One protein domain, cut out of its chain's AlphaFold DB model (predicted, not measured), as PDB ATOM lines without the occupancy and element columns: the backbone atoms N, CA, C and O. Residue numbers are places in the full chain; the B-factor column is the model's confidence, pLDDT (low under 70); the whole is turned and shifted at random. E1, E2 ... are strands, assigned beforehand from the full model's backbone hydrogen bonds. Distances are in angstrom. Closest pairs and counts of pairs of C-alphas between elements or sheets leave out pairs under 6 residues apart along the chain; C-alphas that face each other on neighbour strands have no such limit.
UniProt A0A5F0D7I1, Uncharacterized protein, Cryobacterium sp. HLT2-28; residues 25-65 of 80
ATOM      1  N   ALA A  25     -31.456  41.628 -20.874       60.03
ATOM      2  CA  ALA A  25     -30.081  41.215 -20.665       60.03
ATOM      3  C   ALA A  25     -30.010  39.806 -20.049       60.03
ATOM      4  O   ALA A  25     -30.953  39.348 -19.409       60.03
ATOM      5  N   ARG A  26     -28.891  39.093 -20.239       58.50
ATOM      6  CA  ARG A  26     -28.730  37.718 -19.719       58.50
ATOM      7  C   ARG A  26     -28.291  37.726 -18.256       58.50
ATOM      8  O   ARG A  26     -27.358  38.453 -17.910       58.50
ATOM      9  N   TRP A  27     -28.963  36.920 -17.432       62.44
ATOM     10  CA  TRP A  27     -28.773  36.847 -15.980       62.44
ATOM     11  C   TRP A  27     -27.953  35.610 -15.615       62.44
ATOM     12  O   TRP A  27     -28.262  34.505 -16.060       62.44
ATOM     13  N   TYR A  28     -26.929  35.800 -14.785       61.16
ATOM     14  CA  TYR A  28     -26.093  34.720 -14.261       61.16
ATOM     15  C   TYR A  28     -26.002  34.861 -12.738       61.16
ATOM     16  O   TYR A  28     -25.217  35.689 -12.272       61.16
ATOM     17  N   PRO A  29     -26.829  34.132 -11.969       59.75
ATOM     18  CA  PRO A  29     -26.716  34.113 -10.518       59.75
ATOM     19  C   PRO A  29     -25.494  33.283 -10.102       59.75
ATOM     20  O   PRO A  29     -25.329  32.150 -10.557       59.75
ATOM     21  N   ASP A  30     -24.651  33.836  -9.234       62.34
ATOM     22  CA  ASP A  30     -23.613  33.098  -8.510       62.34
ATOM     23  C   ASP A  30     -23.768  33.314  -6.993       62.34
ATOM     24  O   ASP A  30     -24.599  34.106  -6.547       62.34
ATOM     25  N   SER A  31     -23.015  32.570  -6.179       55.41
ATOM     26  CA  SER A  31     -23.139  32.599  -4.713       55.41
ATOM     27  C   SER A  31     -22.734  33.931  -4.061       55.41
ATOM     28  O   SER A  31     -22.844  34.051  -2.844       55.41
ATOM     29  N   HIS A  32     -22.256  34.917  -4.828       61.78
ATOM     30  CA  HIS A  32     -21.772  36.204  -4.322       61.78
ATOM     31  C   HIS A  32     -22.296  37.419  -5.107       61.78
ATOM     32  O   HIS A  32     -21.888  38.552  -4.830       61.78
ATOM     33  N   GLY A  33     -23.199  37.226  -6.070       69.94
ATOM     34  CA  GLY A  33     -23.785  38.334  -6.808       69.94
ATOM     35  C   GLY A  33     -24.489  37.956  -8.106       69.94
ATOM     36  O   GLY A  33     -24.702  36.795  -8.453       69.94
ATOM     37  N   LEU A  34     -24.863  39.001  -8.837       79.44
ATOM     38  CA  LEU A  34     -25.532  38.931 -10.127       79.44
ATOM     39  C   LEU A  34     -24.782  39.789 -11.142       79.44
ATOM     40  O   LEU A  34     -24.413  40.933 -10.874       79.44
ATOM     41  N   VAL A  35     -24.590  39.240 -12.342       83.62
ATOM     42  CA  VAL A  35     -24.022  39.963 -13.484       83.62
ATOM     43  C   VAL A  35     -25.043  40.037 -14.607       83.62
ATOM     44  O   VAL A  35     -25.595  39.021 -15.031       83.62
ATOM     45  N   LEU A  36     -25.234  41.249 -15.120       83.94
ATOM     46  CA  LEU A  36     -26.098  41.544 -16.251       83.94
ATOM     47  C   LEU A  36     -25.243  41.865 -17.484       83.94
ATOM     48  O   LEU A  36     -24.369  42.736 -17.424       83.94
ATOM     49  N   ARG A  37     -25.487  41.183 -18.609       87.56
ATOM     50  CA  ARG A  37     -24.720  41.368 -19.858       87.56
ATOM     51  C   ARG A  37     -25.565  41.870 -21.016       87.56
ATOM     52  O   ARG A  37     -26.695  41.423 -21.204       87.56
ATOM     53  N   CYS A  38     -24.975  42.732 -21.838       88.94
ATOM     54  CA  CYS A  38     -25.567  43.188 -23.087       88.94
ATOM     55  C   CYS A  38     -25.887  41.991 -23.985       88.94
ATOM     56  O   CYS A  38     -25.013  41.176 -24.272       88.94
ATOM     57  N   SER A  39     -27.121  41.905 -24.470       86.25
ATOM     58  CA  SER A  39     -27.546  40.839 -25.380       86.25
ATOM     59  C   SER A  39     -26.892  40.921 -26.765       86.25
ATOM     60  O   SER A  39     -26.902  39.927 -27.483       86.25
ATOM     61  N   LEU A  40     -26.323  42.079 -27.134       90.25
ATOM     62  CA  LEU A  40     -25.698  42.298 -28.442       90.25
ATOM     63  C   LEU A  40     -24.179  42.095 -28.449       90.25
ATOM     64  O   LEU A  40     -23.649  41.597 -29.435       90.25
ATOM     65  N   CYS A  41     -23.472  42.504 -27.390       92.19
ATOM     66  CA  CYS A  41     -22.003  42.447 -27.346       92.19
ATOM     67  C   CYS A  41     -21.434  41.658 -26.162       92.19
ATOM     68  O   CYS A  41     -20.220  41.606 -26.005       92.19
ATOM     69  N   GLU A  42     -22.293  41.110 -25.299       90.06
ATOM     70  CA  GLU A  42     -21.930  40.371 -24.078       90.06
ATOM     71  C   GLU A  42     -21.122  41.166 -23.034       90.06
ATOM     72  O   GLU A  42     -20.787  40.638 -21.971       90.06
ATOM     73  N   GLY A  43     -20.877  42.457 -23.280       89.69
ATOM     74  CA  GLY A  43     -20.278  43.376 -22.318       89.69
ATOM     75  C   GLY A  43     -21.086  43.439 -21.022       89.69
ATOM     76  O   GLY A  43     -22.319  43.373 -21.033       89.69
ATOM     77  N   VAL A  44     -20.389  43.553 -19.892       90.31
ATOM     78  CA  VAL A  44     -21.022  43.656 -18.572       90.31
ATOM     79  C   VAL A  44     -21.649  45.038 -18.429       90.31
ATOM     80  O   VAL A  44     -20.956  46.043 -18.533       90.31
ATOM     81  N   LEU A  45     -22.957  45.075 -18.193       90.19
ATOM     82  CA  LEU A  45     -23.728  46.303 -18.006       90.19
ATOM     83  C   LEU A  45     -23.822  46.677 -16.525       90.19
ATOM     84  O   LEU A  45     -23.644  47.835 -16.162       90.19
ATOM     85  N   LEU A  46     -24.094  45.682 -15.679       88.88
ATOM     86  CA  LEU A  46     -24.326  45.850 -14.250       88.88
ATOM     87  C   LEU A  46     -23.751  44.662 -13.484       88.88
ATOM     88  O   LEU A  46     -23.845  43.516 -13.938       88.88
ATOM     89  N   ARG A  47     -23.210  44.929 -12.294       87.38
ATOM     90  CA  ARG A  47     -22.945  43.901 -11.282       87.38
ATOM     91  C   ARG A  47     -23.621  44.286  -9.971       87.38
ATOM     92  O   ARG A  47     -23.371  45.364  -9.446       87.38
ATOM     93  N   LEU A  48     -24.441  43.388  -9.445       84.31
ATOM     94  CA  LEU A  48     -24.935  43.436  -8.076       84.31
ATOM     95  C   LEU A  48     -24.061  42.494  -7.254       84.31
ATOM     96  O   LEU A  48     -23.869  41.341  -7.633       84.31
ATOM     97  N   VAL A  49     -23.510  42.989  -6.161       83.06
ATOM     98  CA  VAL A  49     -22.780  42.182  -5.186       83.06
ATOM     99  C   VAL A  49     -23.573  42.239  -3.904       83.06
ATOM    100  O   VAL A  49     -23.869  43.336  -3.428       83.06
ATOM    101  N   ASP A  50     -23.913  41.076  -3.370       76.81
ATOM    102  CA  ASP A  50     -24.621  40.977  -2.104       76.81
ATOM    103  C   ASP A  50     -23.703  40.337  -1.064       76.81
ATOM    104  O   ASP A  50     -23.032  39.333  -1.323       76.81
ATOM    105  N   HIS A  51     -23.620  40.969   0.095       75.88
ATOM    106  CA  HIS A  51     -22.902  40.495   1.268       75.88
ATOM    107  C   HIS A  51     -23.837  40.600   2.468       75.88
ATOM    108  O   HIS A  51     -24.711  41.462   2.480       75.88
ATOM    109  N   ASP A  52     -23.583  39.798   3.502       79.12
ATOM    110  CA  ASP A  52     -24.469  39.656   4.667       79.12
ATOM    111  C   ASP A  52     -24.931  40.993   5.292       79.12
ATOM    112  O   ASP A  52     -26.068  41.095   5.740       79.12
ATOM    113  N   ASP A  53     -24.092  42.039   5.246       85.56
ATOM    114  CA  ASP A  53     -24.396  43.362   5.815       85.56
ATOM    115  C   ASP A  53     -24.487  44.502   4.781       85.56
ATOM    116  O   ASP A  53     -24.707  45.662   5.144       85.56
ATOM    117  N   ARG A  54     -24.226  44.230   3.494       78.06
ATOM    118  CA  ARG A  54     -24.143  45.280   2.466       78.06
ATOM    119  C   ARG A  54     -24.418  44.758   1.062       78.06
ATOM    120  O   ARG A  54     -23.811  43.787   0.623       78.06
ATOM    121  N   SER A  55     -25.186  45.525   0.300       81.38
ATOM    122  CA  SER A  55     -25.359  45.307  -1.135       81.38
ATOM    123  C   SER A  55     -24.718  46.458  -1.910       81.38
ATOM    124  O   SER A  55     -24.852  47.629  -1.545       81.38
ATOM    125  N   GLY A  56     -23.993  46.136  -2.978       84.25
ATOM    126  CA  GLY A  56     -23.341  47.102  -3.859       84.25
ATOM    127  C   GLY A  56     -23.773  46.911  -5.306       84.25
ATOM    128  O   GLY A  56     -23.903  45.781  -5.771       84.25
ATOM    129  N   VAL A  57     -23.957  48.013  -6.033       87.06
ATOM    130  CA  VAL A  57     -24.279  47.991  -7.466       87.06
ATOM    131  C   VAL A  57     -23.201  48.745  -8.238       87.06
ATOM    132  O   VAL A  57     -22.947  49.920  -7.979       87.06
ATOM    133  N   ASP A  58     -22.579  48.070  -9.198       88.50
ATOM    134  CA  ASP A  58     -21.683  48.658 -10.192       88.50
ATOM    135  C   ASP A  58     -22.449  48.882 -11.499       88.50
ATOM    136  O   ASP A  58     -22.976  47.931 -12.078       88.50
ATOM    137  N   LEU A  59     -22.492  50.136 -11.956       91.31
ATOM    138  CA  LEU A  59     -23.185  50.578 -13.174       91.31
ATOM    139  C   LEU A  59     -22.226  51.123 -14.239       91.31
ATOM    140  O   LEU A  59     -22.677  51.710 -15.216       91.31
ATOM    141  N   ARG A  60     -20.906  50.943 -14.092       93.88
ATOM    142  CA  ARG A  60     -19.910  51.509 -15.026       93.88
ATOM    143  C   ARG A  60     -20.036  51.006 -16.469       93.88
ATOM    144  O   ARG A  60     -19.455  51.607 -17.360       93.88
ATOM    145  N   GLY A  61     -20.752  49.905 -16.702       93.56
ATOM    146  CA  GLY A  61     -21.053  49.396 -18.044       93.56
ATOM    147  C   GLY A  61     -22.202  50.120 -18.754       93.56
ATOM    148  O   GLY A  61     -22.511  49.799 -19.908       93.56
ATOM    149  N   LEU A  62     -22.849  51.070 -18.075       94.06
ATOM    150  CA  LEU A  62     -23.981  51.849 -18.562       94.06
ATOM    151  C   LEU A  62     -23.646  53.340 -18.576       94.06
ATOM    152  O   LEU A  62     -23.252  53.896 -17.555       94.06
ATOM    153  N   SER A  63     -23.901  54.005 -19.704       94.19
ATOM    154  CA  SER A  63     -23.716  55.461 -19.805       94.19
ATOM    155  C   SER A  63     -24.859  56.231 -19.159       94.19
ATOM    156  O   SER A  63     -24.709  57.369 -18.725       94.19
ATOM    157  N   PHE A  64     -26.036  55.612 -19.131       90.44
ATOM    158  CA  PHE A  64     -27.174  56.054 -18.347       90.44
ATOM    159  C   PHE A  64     -28.053  54.856 -17.998       90.44
ATOM    160  O   PHE A  64     -28.057  53.837 -18.700       90.44
ATOM    161  N   LEU A  65     -28.829  55.031 -16.934       89.00
ATOM    162  CA  LEU A  65     -29.927  54.165 -16.546       89.00
ATOM    163  C   LEU A  65     -31.155  55.051 -16.328       89.00
ATOM    164  O   LEU A  65     -31.114  55.970 -15.510       89.00
TER     165      LEU A  65
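What this domain is: This is residues 25 to 65 of the 80 residues of an uncharacterized protein of Cryobacterium sp. HLT2-28 (UniProt A0A5F0D7I1). Four strands fold back and forth into one flat, twisted sheet, and a short last strand, E5, turns across their direction beyond the end of E4. The 41 printed residues hold no named helix and strands E1 to E5; E1 E2 E3 E4 form a meander, each strand the antiparallel neighbour of the one before. The all-strand whole is only just compact, close to loose, with a radius of gyration of the C-alphas of 10.7 A and spans of 33 by 20 by 11 A.

How they stand to each other: Edge strand E1, residues 26 to 30, forms a hairpin with E2, residues 33 to 37, at 161 degrees; N 30 and O 33 are within hydrogen-bond range, 3.1 A. E2 forms a hairpin with E3, residues 44 to 51, at 173 degrees, with N 34 and O 48 at 2.8 A. E3 forms a hairpin with edge strand E4, residues 54 to 58, at 172 degrees, with N 49 and O 56 at 2.8 A. E5, residues 62 to 65, pairs with no named strand; its closest C-alphas to E3 are Leu 62 and Leu 45, 5.6 A.

Where its parts are: E1 begins at C-alpha 26 (-28.730, 37.718, -19.719). E3 is longest, 20.2 A. E5 ends at C-alpha 65 (-29.927, 54.165, -16.546).

The domain as a whole: The farthest C-alphas, Leu 40 and Asp 53, are 34.3 A apart. The printed part has no cut and no long link. Residues 25 to 33 have pLDDT under 70.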